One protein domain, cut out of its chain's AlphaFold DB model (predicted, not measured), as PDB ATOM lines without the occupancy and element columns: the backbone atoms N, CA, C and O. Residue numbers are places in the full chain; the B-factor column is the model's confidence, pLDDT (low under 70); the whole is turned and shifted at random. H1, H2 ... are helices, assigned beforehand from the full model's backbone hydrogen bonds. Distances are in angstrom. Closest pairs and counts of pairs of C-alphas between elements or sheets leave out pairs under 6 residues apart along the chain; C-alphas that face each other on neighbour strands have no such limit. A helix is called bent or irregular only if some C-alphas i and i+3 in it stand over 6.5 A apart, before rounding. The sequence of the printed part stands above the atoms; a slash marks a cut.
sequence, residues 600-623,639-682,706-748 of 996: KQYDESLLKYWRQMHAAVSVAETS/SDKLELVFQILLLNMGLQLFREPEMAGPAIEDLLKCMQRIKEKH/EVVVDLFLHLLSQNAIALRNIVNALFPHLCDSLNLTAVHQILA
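What this domain is: This is residues 600 to 623, 639 to 682 and 706 to 748 of the 996 residues of the protein "Peptidylprolyl isomerase" of Bactrocera dorsalis (UniProt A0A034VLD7). Two groups of helices stand next to each other in a thin slab: H1, H2 and H3 make a three-helix cluster, the hairpin of H4 and H5 stands beside H2 and H3, and the short H6 packs on H4 at the far end from H1. H1 to H5 make an up-and-down bundle, each helix running against the one before it in the chain, and the two groups come together only loosely, H5 near H2 and H4 near H3. The printed part has 111 residues with six named helices, H1 to H6 in chain order, and no named strand; the class is all helix. It is compact, with a radius of gyration of the C-alphas of 14.3 A, and spans 44 by 35 by 20 A.

How they stand to each other: Start with H1, residues 604 to 623, which touches H2, residues 639 to 656, with residues 609 to 617 alone; look at the closest C-alphas, Trp 610 and Gly 654, 6.2 A apart, at a shallow tilt of 28 degrees, opposite ways. H3, residues 661 to 682, forms a hairpin with H2, its Ala 664 and Met 653 having the closest C-alphas at 5.3 A. H3 also touches H1, the closest C-alphas being those of Tyr 609 and Gly 665, 5.7 A apart, at a tilt of 35.2 degrees, only just steep. Next find H4, residues 706 to 717, close to H3 but not clearly touching: the closest C-alphas, of Cys 674 and Val 707, are 7.6 A apart. H4 forms a hairpin with H5, residues 721 to 733, closest at C-alphas Leu 716 and Arg 724, 5.4 A. H5 is close to H2 but not clearly touching, with C-alphas Val 645 and Leu 730 closest at 7.2 A. H6, residues 740 to 748, touches H4 the same way at 20 degrees, a shallow tilt, and is apart from H5. In H1, H2, H4 and H6 every O i to N i+4 pair is within hydrogen-bond range; in H3 it is 17 of 18, in H5 7 of 9.

Where its parts are: Find C-alpha 604 at (154.571, 169.765, 164.745); from there H1 runs 28.6 A. H2 measures 25.8 A and H3, the longest helix with 22 residues, 31.4 A; H3 is neither bent nor irregular, but only just: C-alphas 663 and 666 are 6.0 A apart. H4 measures 16.2 A and H5 19.6 A; H5 is only just irregular, C-alphas 729 and 732 being 6.7 A apart. H6 measures 12.0 A and ends at C-alpha 748, (125.658, 175.026, 189.914).

The domain as a whole: The C-alphas of Lys 600 and Leu 740 are the two farthest apart, 44.6 A. Residues 624 to 638 are not printed, with 13.7 A from C-alpha 623 to C-alpha 639, nor are 683 to 705, with 15.7 A from C-alpha 682 to C-alpha 706. Of the links printed whole, H2 to H3 and H4 to H5 are tight and H5 to H6 is short. The mean pLDDT of the printed part is 74.1, and 36 residues are under 70, among them 619 to 623, 677 to 682 and 718 to 723.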
ATOM      1  N   LYS A 600     144.364 169.673 156.450       65.69
ATOM      2  CA  LYS A 600     144.710 171.050 156.031       65.69
ATOM      3  C   LYS A 600     146.014 171.565 156.658       65.69
ATOM      4  O   LYS A 600     146.724 172.345 156.030       65.69
ATOM      5  N   GLN A 601     146.313 171.128 157.880       65.00
ATOM      6  CA  GLN A 601     147.529 171.431 158.630       65.00
ATOM      7  C   GLN A 601     148.095 170.108 159.169       65.00
ATOM      8  O   GLN A 601     147.459 169.444 159.980       65.00
ATOM      9  N   TYR A 602     149.270 169.706 158.684       71.00
ATOM     10  CA  TYR A 602     150.052 168.602 159.247       71.00
ATOM     11  C   TYR A 602     151.342 169.213 159.788       71.00
ATOM     12  O   TYR A 602     152.303 169.414 159.043       71.00
ATOM     13  N   ASP A 603     151.313 169.602 161.056       73.44
ATOM     14  CA  ASP A 603     152.339 170.413 161.701       73.44
ATOM     15  C   ASP A 603     152.962 169.691 162.911       73.44
ATOM     16  O   ASP A 603     152.618 168.553 163.247       73.44
ATOM     17  N   GLU A 604     153.913 170.346 163.576       75.56
ATOM     18  CA  GLU A 604     154.571 169.765 164.745       75.56
ATOM     19  C   GLU A 604     153.688 169.788 166.009       75.56
ATOM     20  O   GLU A 604     153.864 168.924 166.871       75.56
ATOM     21  N   SER A 605     152.693 170.681 166.117       78.56
ATOM     22  CA  SER A 605     151.768 170.687 167.259       78.56
ATOM     23  C   SER A 605     150.783 169.514 167.215       78.56
ATOM     24  O   SER A 605     150.653 168.811 168.219       78.56
ATOM     25  N   LEU A 606     150.191 169.189 166.056       81.12
ATOM     26  CA  LEU A 606     149.375 167.979 165.888       81.12
ATOM     27  C   LEU A 606     150.193 166.724 166.233       81.12
ATOM     28  O   LEU A 606     149.727 165.857 166.975       81.12
ATOM     29  N   LEU A 607     151.449 166.652 165.775       81.88
ATOM     30  CA  LEU A 607     152.356 165.546 166.099       81.88
ATOM     31  C   LEU A 607     152.749 165.492 167.585       81.88
ATOM     32  O   LEU A 607     152.915 164.391 168.114       81.88
ATOM     33  N   LYS A 608     152.877 166.631 168.279       85.81
ATOM     34  CA  LYS A 608     153.060 166.693 169.741       85.81
ATOM     35  C   LYS A 608     151.862 166.048 170.447       85.81
ATOM     36  O   LYS A 608     152.065 165.091 171.196       85.81
ATOM     37  N   TYR A 609     150.640 166.514 170.180       85.19
ATOM     38  CA  TYR A 609     149.431 166.005 170.844       85.19
ATOM     39  C   TYR A 609     149.172 164.523 170.522       85.19
ATOM     40  O   TYR A 609     148.902 163.736 171.430       85.19
ATOM     41  N   TRP A 610     149.355 164.109 169.261       87.19
ATOM     42  CA  TRP A 610     149.225 162.706 168.849       87.19
ATOM     43  C   TRP A 610     150.194 161.786 169.608       87.19
ATOM     44  O   TRP A 610     149.779 160.769 170.166       87.19
ATOM     45  N   ARG A 611     151.482 162.157 169.695       86.06
ATOM     46  CA  ARG A 611     152.493 161.384 170.445       86.06
ATOM     47  C   ARG A 611     152.179 161.324 171.940       86.06
ATOM     48  O   ARG A 611     152.354 160.267 172.541       86.06
ATOM     49  N   GLN A 612     151.710 162.422 172.536       84.56
ATOM     50  CA  GLN A 612     151.321 162.471 173.951       84.56
ATOM     51  C   GLN A 612     150.145 161.523 174.252       84.56
ATOM     52  O   GLN A 612     150.224 160.732 175.193       84.56
ATOM     53  N   MET A 613     149.101 161.543 173.417       88.62
ATOM     54  CA  MET A 613     147.954 160.632 173.502       88.62
ATOM     55  C   MET A 613     148.381 159.164 173.327       88.62
ATOM     56  O   MET A 613     148.104 158.330 174.193       88.62
ATOM     57  N   HIS A 614     149.136 158.845 172.269       84.19
ATOM     58  CA  HIS A 614     149.556 157.469 171.983       84.19
ATOM     59  C   HIS A 614     150.491 156.897 173.066       84.19
ATOM     60  O   HIS A 614     150.365 155.730 173.453       84.19
ATOM     61  N   ALA A 615     151.385 157.719 173.631       82.81
ATOM     62  CA  ALA A 615     152.231 157.334 174.761       82.81
ATOM     63  C   ALA A 615     151.409 157.018 176.026       82.81
ATOM     64  O   ALA A 615     151.673 156.026 176.703       82.81
ATOM     65  N   ALA A 616     150.381 157.815 176.333       79.94
ATOM     66  CA  ALA A 616     149.540 157.586 177.507       79.94
ATOM     67  C   ALA A 616     148.753 156.265 177.424       79.94
ATOM     68  O   ALA A 616     148.714 155.509 178.399       79.94
ATOM     69  N   VAL A 617     148.179 155.950 176.257       79.56
ATOM     70  CA  VAL A 617     147.396 154.716 176.065       79.56
ATOM     71  C   VAL A 617     148.296 153.470 176.009       79.56
ATOM     72  O   VAL A 617     147.981 152.453 176.626       79.56
ATOM     73  N   SER A 618     149.462 153.537 175.358       74.19
ATOM     74  CA  SER A 618     150.407 152.402 175.290       74.19
ATOM     75  C   SER A 618     151.080 152.066 176.637       74.19
ATOM     76  O   SER A 618     151.360 150.896 176.931       74.19
ATOM     77  N   VAL A 619     151.265 153.052 177.522       66.62
ATOM     78  CA  VAL A 619     151.684 152.820 178.921       66.62
ATOM     79  C   VAL A 619     150.579 152.130 179.744       66.62
ATOM     80  O   VAL A 619     150.872 151.307 180.617       66.62
ATOM     81  N   ALA A 620     149.300 152.387 179.451       59.88
ATOM     82  CA  ALA A 620     148.193 151.670 180.088       59.88
ATOM     83  C   ALA A 620     148.131 150.190 179.646       59.88
ATOM     84  O   ALA A 620     148.053 149.298 180.489       59.88
ATOM     85  N   GLU A 621     148.281 149.905 178.346       61.12
ATOM     86  CA  GLU A 621     148.346 148.534 177.800       61.12
ATOM     87  C   GLU A 621     149.431 147.665 178.468       61.12
ATOM     88  O   GLU A 621     149.197 146.514 178.852       61.12
ATOM     89  N   THR A 622     150.636 148.219 178.634       52.44
ATOM     90  CA  THR A 622     151.791 147.495 179.200       52.44
ATOM     91  C   THR A 622     151.718 147.306 180.718       52.44
ATOM     92  O   THR A 622     152.344 146.384 181.251       52.44
ATOM     93  N   SER A 623     150.934 148.127 181.420       50.09
ATOM     94  CA  SER A 623     150.685 147.987 182.860       50.09
ATOM     95  C   SER A 623     149.483 147.082 183.171       50.09
ATOM     96  O   SER A 623     149.554 146.295 184.120       50.09
ATOM     97  N   SER A 639     138.369 152.210 190.000       54.78
ATOM     98  CA  SER A 639     139.616 152.749 189.433       54.78
ATOM     99  C   SER A 639     139.891 152.215 188.023       54.78
ATOM    100  O   SER A 639     140.419 152.954 187.192       54.78
ATOM    101  N   ASP A 640     139.561 150.949 187.749       63.44
ATOM    102  CA  ASP A 640     139.741 150.345 186.426       63.44
ATOM    103  C   ASP A 640     138.635 150.795 185.439       63.44
ATOM    104  O   ASP A 640     138.927 150.987 184.256       63.44
ATOM    105  N   LYS A 641     137.398 151.060 185.903       66.88
ATOM    106  CA  LYS A 641     136.350 151.756 185.116       66.88
ATOM    107  C   LYS A 641     136.779 153.179 184.741       66.88
ATOM    108  O   LYS A 641     136.654 153.576 183.585       66.88
ATOM    109  N   LEU A 642     137.299 153.943 185.702       68.38
ATOM    110  CA  LEU A 642     137.732 155.325 185.496       68.38
ATOM    111  C   LEU A 642     138.861 155.413 184.461       68.38
ATOM    112  O   LEU A 642     138.810 156.212 183.526       68.38
ATOM    113  N   GLU A 643     139.870 154.548 184.593       72.25
ATOM    114  CA  GLU A 643     140.979 154.460 183.644       72.25
ATOM    115  C   GLU A 643     140.518 154.005 182.240       72.25
ATOM    116  O   GLU A 643     141.118 154.421 181.246       72.25
ATOM    117  N   LEU A 644     139.425 153.236 182.133       75.25
ATOM    118  CA  LEU A 644     138.784 152.879 180.863       75.25
ATOM    119  C   LEU A 644     138.079 154.080 180.203       75.25
ATOM    120  O   LEU A 644     138.323 154.338 179.025       75.25
ATOM    121  N   VAL A 645     137.272 154.850 180.944       76.44
ATOM    122  CA  VAL A 645     136.571 156.039 180.407       76.44
ATOM    123  C   VAL A 645     137.565 157.104 179.929       76.44
ATOM    124  O   VAL A 645     137.445 157.593 178.805       76.44
ATOM    125  N   PHE A 646     138.608 157.406 180.713       76.62
ATOM    126  CA  PHE A 646     139.661 158.335 180.280       76.62
ATOM    127  C   PHE A 646     140.408 157.854 179.023       76.62
ATOM    128  O   PHE A 646     140.786 158.678 178.190       76.62
ATOM    129  N   GLN A 647     140.601 156.541 178.842       80.38
ATOM    130  CA  GLN A 647     141.201 155.997 177.616       80.38
ATOM    131  C   GLN A 647     140.282 156.148 176.400       80.38
ATOM    132  O   GLN A 647     140.774 156.497 175.331       80.38
ATOM    133  N   ILE A 648     138.971 155.940 176.549       82.12
ATOM    134  CA  ILE A 648     137.991 156.146 175.468       82.12
ATOM    135  C   ILE A 648     137.951 157.625 175.056       82.12
ATOM    136  O   ILE A 648     138.044 157.930 173.867       82.12
ATOM    137  N   LEU A 649     137.920 158.549 176.025       78.94
ATOM    138  CA  LEU A 649     138.005 159.995 175.775       78.94
ATOM    139  C   LEU A 649     139.295 160.377 175.032       78.94
ATOM    140  O   LEU A 649     139.232 161.049 174.005       78.94
ATOM    141  N   LEU A 650     140.459 159.912 175.503       83.62
ATOM    142  CA  LEU A 650     141.750 160.192 174.862       83.62
ATOM    143  C   LEU A 650     141.855 159.615 173.446       83.62
ATOM    144  O   LEU A 650     142.388 160.286 172.567       83.62
ATOM    145  N   LEU A 651     141.348 158.402 173.207       87.25
ATOM    146  CA  LEU A 651     141.342 157.790 171.875       87.25
ATOM    147  C   LEU A 651     140.406 158.542 170.917       87.25
ATOM    148  O   LEU A 651     140.797 158.825 169.784       87.25
ATOM    149  N   ASN A 652     139.213 158.933 171.377       84.44
ATOM    150  CA  ASN A 652     138.278 159.732 170.587       84.44
ATOM    151  C   ASN A 652     138.849 161.122 170.261       84.44
ATOM    152  O   ASN A 652     138.829 161.518 169.098       84.44
ATOM    153  N   MET A 653     139.428 161.841 171.231       84.38
ATOM    154  CA  MET A 653     140.087 163.129 170.955       84.38
ATOM    155  C   MET A 653     141.318 162.953 170.056       84.38
ATOM    156  O   MET A 653     141.547 163.757 169.154       84.38
ATOM    157  N   GLY A 654     142.064 161.859 170.234       86.56
ATOM    158  CA  GLY A 654     143.167 161.464 169.361       86.56
ATOM    159  C   GLY A 654     142.749 161.366 167.895       86.56
ATOM    160  O   GLY A 654     143.423 161.926 167.036       86.56
ATOM    161  N   LEU A 655     141.610 160.728 167.608       87.56
ATOM    162  CA  LEU A 655     141.037 160.687 166.259       87.56
ATOM    163  C   LEU A 655     140.575 162.082 165.793       87.56
ATOM    164  O   LEU A 655     140.899 162.477 164.673       87.56
ATOM    165  N   GLN A 656     139.897 162.859 166.648       85.00
ATOM    166  CA  GLN A 656     139.394 164.204 166.309       85.00
ATOM    167  C   GLN A 656     140.491 165.216 165.923       85.00
ATOM    168  O   GLN A 656     140.188 166.171 165.204       85.00
ATOM    169  N   LEU A 657     141.767 164.995 166.283       84.81
ATOM    170  CA  LEU A 657     142.906 165.786 165.774       84.81
ATOM    171  C   LEU A 657     142.942 165.872 164.236       84.81
ATOM    172  O   LEU A 657     143.400 166.869 163.685       84.81
ATOM    173  N   PHE A 658     142.443 164.858 163.522       84.56
ATOM    174  CA  PHE A 658     142.397 164.859 162.056       84.56
ATOM    175  C   PHE A 658     141.206 165.642 161.465       84.56
ATOM    176  O   PHE A 658     141.064 165.722 160.241       84.56
ATOM    177  N   ARG A 659     140.335 166.197 162.316       83.38
ATOM    178  CA  ARG A 659     139.151 166.983 161.943       83.38
ATOM    179  C   ARG A 659     139.242 168.418 162.459       83.38
ATOM    180  O   ARG A 659     139.180 169.342 161.652       83.38
ATOM    181  N   GLU A 660     139.411 168.578 163.768       81.88
ATOM    182  CA  GLU A 660     139.351 169.845 164.513       81.88
ATOM    183  C   GLU A 660     140.537 169.918 165.512       81.88
ATOM    184  O   GLU A 660     140.343 169.819 166.727       81.88
ATOM    185  N   PRO A 661     141.793 170.056 165.027       80.56
ATOM    186  CA  PRO A 661     142.993 169.986 165.872       80.56
ATOM    187  C   PRO A 661     143.075 171.097 166.928       80.56
ATOM    188  O   PRO A 661     143.618 170.867 168.007       80.56
ATOM    189  N   GLU A 662     142.507 172.272 166.642       78.75
ATOM    190  CA  GLU A 662     142.471 173.429 167.549       78.75
ATOM    191  C   GLU A 662     141.663 173.155 168.830       78.75
ATOM    192  O   GLU A 662     142.005 173.678 169.888       78.75
ATOM    193  N   MET A 663     140.644 172.288 168.760       79.75
ATOM    194  CA  MET A 663     139.863 171.822 169.915       79.75
ATOM    195  C   MET A 663     140.477 170.559 170.535       79.75
ATOM    196  O   MET A 663     140.683 170.484 171.749       79.75
ATOM    197  N   ALA A 664     140.824 169.572 169.703       80.81
ATOM    198  CA  ALA A 664     141.272 168.267 170.181       80.81
ATOM    199  C   ALA A 664     142.656 168.306 170.861       80.81
ATOM    200  O   ALA A 664     142.901 167.539 171.792       80.81
ATOM    201  N   GLY A 665     143.557 169.204 170.442       81.31
ATOM    202  CA  GLY A 665     144.887 169.368 171.042       81.31
ATOM    203  C   GLY A 665     144.844 169.784 172.521       81.31
ATOM    204  O   GLY A 665     145.349 169.039 173.366       81.31
ATOM    205  N   PRO A 666     144.216 170.927 172.865       80.56
ATOM    206  CA  PRO A 666     144.002 171.341 174.253       80.56
ATOM    207  C   PRO A 666     143.254 170.291 175.084       80.56
ATOM    208  O   PRO A 666     143.713 169.943 176.172       80.56
ATOM    209  N   ALA A 667     142.177 169.704 174.542       75.56
ATOM    210  CA  ALA A 667     141.404 168.671 175.232       75.56
ATOM    211  C   ALA A 667     142.260 167.446 175.612       75.56
ATOM    212  O   ALA A 667     142.155 166.943 176.731       75.56
ATOM    213  N   ILE A 668     143.160 166.990 174.728       81.06
ATOM    214  CA  ILE A 668     144.140 165.935 175.043       81.06
ATOM    215  C   ILE A 668     145.083 166.375 176.166       81.06
ATOM    216  O   ILE A 668     145.343 165.593 177.081       81.06
ATOM    217  N   GLU A 669     145.612 167.600 176.123       80.81
ATOM    218  CA  GLU A 669     146.564 168.057 177.140       80.81
ATOM    219  C   GLU A 669     145.920 168.132 178.536       80.81
ATOM    220  O   GLU A 669     146.543 167.733 179.522       80.81
ATOM    221  N   ASP A 670     144.659 168.558 178.624       75.62
ATOM    222  CA  ASP A 670     143.928 168.665 179.891       75.62
ATOM    223  C   ASP A 670     143.411 167.311 180.406       75.62
ATOM    224  O   ASP A 670     143.542 167.030 181.603       75.62
ATOM    225  N   LEU A 671     142.968 166.405 179.521       74.94
ATOM    226  CA  LEU A 671     142.727 164.990 179.855       74.94
ATOM    227  C   LEU A 671     143.976 164.348 180.486       74.94
ATOM    228  O   LEU A 671     143.889 163.672 181.516       74.94
ATOM    229  N   LEU A 672     145.159 164.593 179.910       77.88
ATOM    230  CA  LEU A 672     146.426 164.057 180.415       77.88
ATOM    231  C   LEU A 672     146.834 164.675 181.760       77.88
ATOM    232  O   LEU A 672     147.260 163.933 182.650       77.88
ATOM    233  N   LYS A 673     146.653 165.990 181.957       76.62
ATOM    234  CA  LYS A 673     146.852 166.649 183.266       76.62
ATOM    235  C   LYS A 673     145.940 166.043 184.336       76.62
ATOM    236  O   LYS A 673     146.398 165.782 185.450       76.62
ATOM    237  N   CYS A 674     144.677 165.762 184.010       68.25
ATOM    238  CA  CYS A 674     143.732 165.132 184.937       68.25
ATOM    239  C   CYS A 674     144.162 163.704 185.311       68.25
ATOM    240  O   CYS A 674     144.273 163.393 186.500       68.25
ATOM    241  N   MET A 675     144.521 162.862 184.333       68.19
ATOM    242  CA  MET A 675     145.047 161.516 184.609       68.19
ATOM    243  C   MET A 675     146.331 161.533 185.459       68.19
ATOM    244  O   MET A 675     146.524 160.641 186.289       68.19
ATOM    245  N   GLN A 676     147.207 162.526 185.275       71.75
ATOM    246  CA  GLN A 676     148.413 162.697 186.096       71.75
ATOM    247  C   GLN A 676     148.058 163.068 187.541       71.75
ATOM    248  O   GLN A 676     148.462 162.348 188.454       71.75
ATOM    249  N   ARG A 677     147.220 164.095 187.754       67.94
ATOM    250  CA  ARG A 677     146.744 164.519 189.087       67.94
ATOM    251  C   ARG A 677     146.115 163.365 189.877       67.94
ATOM    252  O   ARG A 677     146.433 163.184 191.051       67.94
ATOM    253  N   ILE A 678     145.284 162.543 189.228       64.75
ATOM    254  CA  ILE A 678     144.677 161.341 189.829       64.75
ATOM    255  C   ILE A 678     145.768 160.339 190.250       64.75
ATOM    256  O   ILE A 678     145.817 159.904 191.404       64.75
ATOM    257  N   LYS A 679     146.702 160.006 189.348       65.75
ATOM    258  CA  LYS A 679     147.794 159.050 189.621       65.75
ATOM    259  C   LYS A 679     148.798 159.558 190.666       65.75
ATOM    260  O   LYS A 679     149.464 158.743 191.309       65.75
ATOM    261  N   GLU A 680     148.892 160.867 190.881       64.62
ATOM    262  CA  GLU A 680     149.704 161.484 191.933       64.62
ATOM    263  C   GLU A 680     148.988 161.522 193.291       64.62
ATOM    264  O   GLU A 680     149.583 161.077 194.277       64.62
ATOM    265  N   LYS A 681     147.700 161.907 193.351       58.75
ATOM    266  CA  LYS A 681     146.870 161.796 194.574       58.75
ATOM    267  C   LYS A 681     146.819 160.354 195.104       58.75
ATOM    268  O   LYS A 681     146.965 160.128 196.305       58.75
ATOM    269  N   HIS A 682     146.709 159.348 194.232       58.25
ATOM    270  CA  HIS A 682     146.777 157.946 194.670       58.25
ATOM    271  C   HIS A 682     148.155 157.555 195.234       58.25
ATOM    272  O   HIS A 682     148.222 156.803 196.210       58.25
ATOM    273  N   GLU A 706     133.953 164.466 190.634       68.19
ATOM    274  CA  GLU A 706     133.950 165.932 190.560       68.19
ATOM    275  C   GLU A 706     134.812 166.426 189.381       68.19
ATOM    276  O   GLU A 706     134.370 167.221 188.558       68.19
ATOM    277  N   VAL A 707     136.013 165.853 189.212       67.12
ATOM    278  CA  VAL A 707     136.942 166.187 188.112       67.12
ATOM    279  C   VAL A 707     136.446 165.687 186.747       67.12
ATOM    280  O   VAL A 707     136.720 166.312 185.723       67.12
ATOM    281  N   VAL A 708     135.730 164.558 186.699       67.69
ATOM    282  CA  VAL A 708     135.118 164.045 185.456       67.69
ATOM    283  C   VAL A 708     133.879 164.861 185.077       67.69
ATOM    284  O   VAL A 708     133.652 165.101 183.893       67.69
ATOM    285  N   VAL A 709     133.118 165.335 186.062       74.00
ATOM    286  CA  VAL A 709     131.963 166.215 185.877       74.00
ATOM    287  C   VAL A 709     132.398 167.611 185.437       74.00
ATOM    288  O   VAL A 709     131.884 168.075 184.426       74.00
ATOM    289  N   ASP A 710     133.403 168.233 186.066       73.00
ATOM    290  CA  ASP A 710     133.999 169.494 185.582       73.00
ATOM    291  C   ASP A 710     134.474 169.373 184.123       73.00
ATOM    292  O   ASP A 710     134.223 170.249 183.294       73.00
ATOM    293  N   LEU A 711     135.132 168.259 183.785       70.44
ATOM    294  CA  LEU A 711     135.564 167.955 182.420       70.44
ATOM    295  C   LEU A 711     134.375 167.807 181.459       70.44
ATOM    296  O   LEU A 711     134.435 168.315 180.341       70.44
ATOM    297  N   PHE A 712     133.301 167.125 181.856       75.00
ATOM    298  CA  PHE A 712     132.098 166.993 181.033       75.00
ATOM    299  C   PHE A 712     131.383 168.332 180.851       75.00
ATOM    300  O   PHE A 712     131.056 168.676 179.721       75.00
ATOM    301  N   LEU A 713     131.214 169.124 181.910       75.81
ATOM    302  CA  LEU A 713     130.650 170.474 181.848       75.81
ATOM    303  C   LEU A 713     131.493 171.371 180.926       75.81
ATOM    304  O   LEU A 713     130.945 172.064 180.067       75.81
ATOM    305  N   HIS A 714     132.825 171.268 180.990       74.31
ATOM    306  CA  HIS A 714     133.719 171.935 180.045       74.31
ATOM    307  C   HIS A 714     133.498 171.461 178.594       74.31
ATOM    308  O   HIS A 714     133.279 172.290 177.712       74.31
ATOM    309  N   LEU A 715     133.485 170.150 178.329       69.25
ATOM    310  CA  LEU A 715     133.247 169.584 176.989       69.25
ATOM    311  C   LEU A 715     131.842 169.899 176.430       69.25
ATOM    312  O   LEU A 715     131.692 170.028 175.217       69.25
ATOM    313  N   LEU A 716     130.826 170.054 177.286       73.75
ATOM    314  CA  LEU A 716     129.463 170.461 176.918       73.75
ATOM    315  C   LEU A 716     129.373 171.964 176.593       73.75
ATOM    316  O   LEU A 716     128.654 172.343 175.659       73.75
ATOM    317  N   SER A 717     130.125 172.794 177.333       74.81
ATOM    318  CA  SER A 717     130.221 174.250 177.132       74.81
ATOM    319  C   SER A 717     130.868 174.628 175.795       74.81
ATOM    320  O   SER A 717     130.528 175.651 175.199       74.81
ATOM    321  N   GLN A 718     131.757 173.778 175.270       69.06
ATOM    322  CA  GLN A 718     132.304 173.940 173.925       69.06
ATOM    323  C   GLN A 718     131.206 173.728 172.871       69.06
ATOM    324  O   GLN A 718     130.387 172.811 172.972       69.06
ATOM    325  N   ASN A 719     131.193 174.548 171.816       64.69
ATOM    326  CA  ASN A 719     130.161 174.474 170.779       64.69
ATOM    327  C   ASN A 719     130.421 173.360 169.742       64.69
ATOM    328  O   ASN A 719     130.569 173.620 168.550       64.69
ATOM    329  N   ALA A 720     130.513 172.113 170.210       65.81
ATOM    330  CA  ALA A 720     130.845 170.950 169.394       65.81
ATOM    331  C   ALA A 720     129.905 169.768 169.687       65.81
ATOM    332  O   ALA A 720     130.066 169.039 170.666       65.81
ATOM    333  N   ILE A 721     128.947 169.526 168.783       66.56
ATOM    334  CA  ILE A 721     127.945 168.442 168.878       66.56
ATOM    335  C   ILE A 721     128.604 167.068 169.106       66.56
ATOM    336  O   ILE A 721     128.111 166.259 169.889       66.56
ATOM    337  N   ALA A 722     129.761 166.819 168.483       63.50
ATOM    338  CA  ALA A 722     130.507 165.574 168.657       63.50
ATOM    339  C   ALA A 722     130.965 165.338 170.111       63.50
ATOM    340  O   ALA A 722     130.971 164.193 170.557       63.50
ATOM    341  N   LEU A 723     131.310 166.394 170.859       67.38
ATOM    342  CA  LEU A 723     131.679 166.287 172.274       67.38
ATOM    343  C   LEU A 723     130.456 165.986 173.135       67.38
ATOM    344  O   LEU A 723     130.508 165.086 173.969       67.38
ATOM    345  N   ARG A 724     129.332 166.665 172.870       73.88
ATOM    346  CA  ARG A 724     128.056 166.417 173.560       73.88
ATOM    347  C   ARG A 724     127.595 164.971 173.376       73.88
ATOM    348  O   ARG A 724     127.229 164.323 174.349       73.88
ATOM    349  N   ASN A 725     127.729 164.416 172.172       68.12
ATOM    350  CA  ASN A 725     127.395 163.016 171.900       68.12
ATOM    351  C   ASN A 725     128.336 162.017 172.604       68.12
ATOM    352  O   ASN A 725     127.870 160.976 173.062       68.12
ATOM    353  N   ILE A 726     129.628 162.340 172.759       70.31
ATOM    354  CA  ILE A 726     130.581 161.527 173.539       70.31
ATOM    355  C   ILE A 726     130.262 161.589 175.044       70.31
ATOM    356  O   ILE A 726     130.223 160.550 175.703       70.31
ATOM    357  N   VAL A 727     129.974 162.776 175.590       74.75
ATOM    358  CA  VAL A 727     129.561 162.945 176.996       74.75
ATOM    359  C   VAL A 727     128.251 162.197 177.265       74.75
ATOM    360  O   VAL A 727     128.192 161.399 178.196       74.75
ATOM    361  N   ASN A 728     127.244 162.343 176.400       73.88
ATOM    362  CA  ASN A 728     125.951 161.654 176.515       73.88
ATOM    363  C   ASN A 728     126.049 160.121 176.384       73.88
ATOM    364  O   ASN A 728     125.147 159.414 176.834       73.88
ATOM    365  N   ALA A 729     127.114 159.590 175.773       67.31
ATOM    366  CA  ALA A 729     127.384 158.152 175.736       67.31
ATOM    367  C   ALA A 729     128.084 157.649 177.012       67.31
ATOM    368  O   ALA A 729     127.805 156.541 177.464       67.31
ATOM    369  N   LEU A 730     128.972 158.451 177.608       71.81
ATOM    370  CA  LEU A 730     129.812 158.037 178.740       71.81
ATOM    371  C   LEU A 730     129.213 158.373 180.116       71.81
ATOM    372  O   LEU A 730     129.435 157.628 181.068       71.81
ATOM    373  N   PHE A 731     128.439 159.454 180.231       76.06
ATOM    374  CA  PHE A 731     127.821 159.897 181.486       76.06
ATOM    375  C   PHE A 731     126.847 158.879 182.110       76.06
ATOM    376  O   PHE A 731     126.973 158.643 183.312       76.06
ATOM    377  N   PRO A 732     125.974 158.170 181.358       75.06
ATOM    378  CA  PRO A 732     125.109 157.135 181.935       75.06
ATOM    379  C   PRO A 732     125.870 156.016 182.662       75.06
ATOM    380  O   PRO A 732     125.376 155.470 183.642       75.06
ATOM    381  N   HIS A 733     127.099 155.705 182.234       66.94
ATOM    382  CA  HIS A 733     127.964 154.707 182.879       66.94
ATOM    383  C   HIS A 733     128.698 155.227 184.130       66.94
ATOM    384  O   HIS A 733     129.453 154.481 184.758       66.94
ATOM    385  N   LEU A 734     128.497 156.501 184.480       69.88
ATOM    386  CA  LEU A 734     129.083 157.185 185.632       69.88
ATOM    387  C   LEU A 734     128.026 157.638 186.654       69.88
ATOM    388  O   LEU A 734     128.392 157.896 187.799       69.88
ATOM    389  N   CYS A 735     126.737 157.672 186.284       68.31
ATOM    390  CA  CYS A 735     125.630 158.031 187.177       68.31
ATOM    391  C   CYS A 735     125.634 157.232 188.492       68.31
ATOM    392  O   CYS A 735     125.530 157.828 189.560       68.31
ATOM    393  N   ASP A 736     125.873 155.915 188.426       66.69
ATOM    394  CA  ASP A 736     125.993 155.001 189.581       66.69
ATOM    395  C   ASP A 736     127.105 155.377 190.587       66.69
ATOM    396  O   ASP A 736     127.251 154.735 191.626       66.69
ATOM    397  N   SER A 737     127.970 156.339 190.248       65.50
ATOM    398  CA  SER A 737     129.129 156.763 191.045       65.50
ATOM    399  C   SER A 737     129.082 158.237 191.464       65.50
ATOM    400  O   SER A 737     130.031 158.694 192.102       65.50
ATOM    401  N   LEU A 738     128.033 158.988 191.096       73.69
ATOM    402  CA  LEU A 738     127.903 160.415 191.415       73.69
ATOM    403  C   LEU A 738     127.825 160.640 192.928       73.69
ATOM    404  O   LEU A 738     127.009 160.029 193.616       73.69
ATOM    405  N   ASN A 739     128.664 161.548 193.427       76.75
ATOM    406  CA  ASN A 739     128.632 162.010 194.808       76.75
ATOM    407  C   ASN A 739     127.875 163.343 194.928       76.75
ATOM    408  O   ASN A 739     127.561 163.988 193.921       76.75
ATOM    409  N   LEU A 740     127.578 163.766 196.162       74.12
ATOM    410  CA  LEU A 740     126.771 164.965 196.392       74.12
ATOM    411  C   LEU A 740     127.439 166.218 195.800       74.12
ATOM    412  O   LEU A 740     126.765 167.012 195.147       74.12
ATOM    413  N   THR A 741     128.762 166.360 195.940       75.00
ATOM    414  CA  THR A 741     129.525 167.479 195.365       75.00
ATOM    415  C   THR A 741     129.374 167.565 193.846       75.00
ATOM    416  O   THR A 741     129.088 168.642 193.329       75.00
ATOM    417  N   ALA A 742     129.505 166.447 193.125       75.62
ATOM    418  CA  ALA A 742     129.397 166.428 191.667       75.62
ATOM    419  C   ALA A 742     127.969 166.712 191.174       75.62
ATOM    420  O   ALA A 742     127.789 167.399 190.168       75.62
ATOM    421  N   VAL A 743     126.944 166.268 191.911       77.94
ATOM    422  CA  VAL A 743     125.556 166.693 191.654       77.94
ATOM    423  C   VAL A 743     125.408 168.201 191.886       77.94
ATOM    424  O   VAL A 743     124.830 168.886 191.046       77.94
ATOM    425  N   HIS A 744     126.000 168.749 192.951       77.88
ATOM    426  CA  HIS A 744     126.034 170.195 193.191       77.88
ATOM    427  C   HIS A 744     126.840 170.980 192.136       77.88
ATOM    428  O   HIS A 744     126.476 172.117 191.862       77.88
ATOM    429  N   GLN A 745     127.870 170.409 191.497       76.38
ATOM    430  CA  GLN A 745     128.571 171.035 190.362       76.38
ATOM    431  C   GLN A 745     127.694 171.094 189.106       76.38
ATOM    432  O   GLN A 745     127.628 172.138 188.461       76.38
ATOM    433  N   ILE A 746     126.984 170.007 188.779       79.44
ATOM    434  CA  ILE A 746     126.018 169.984 187.667       79.44
ATOM    435  C   ILE A 746     124.904 171.000 187.933       79.44
ATOM    436  O   ILE A 746     124.608 171.831 187.075       79.44
ATOM    437  N   LEU A 747     124.335 170.985 189.143       75.38
ATOM    438  CA  LEU A 747     123.323 171.952 189.554       75.38
ATOM    439  C   LEU A 747     123.861 173.385 189.516       75.38
ATOM    440  O   LEU A 747     123.172 174.233 188.981       75.38
ATOM    441  N   ALA A 748     125.089 173.673 189.953       76.88
ATOM    442  CA  ALA A 748     125.658 175.026 189.914       76.88
ATOM    443  C   ALA A 748     125.930 175.578 188.496       76.88
ATOM    444  O   ALA A 748     126.190 176.772 188.357       76.88
TER     445      ALA A 748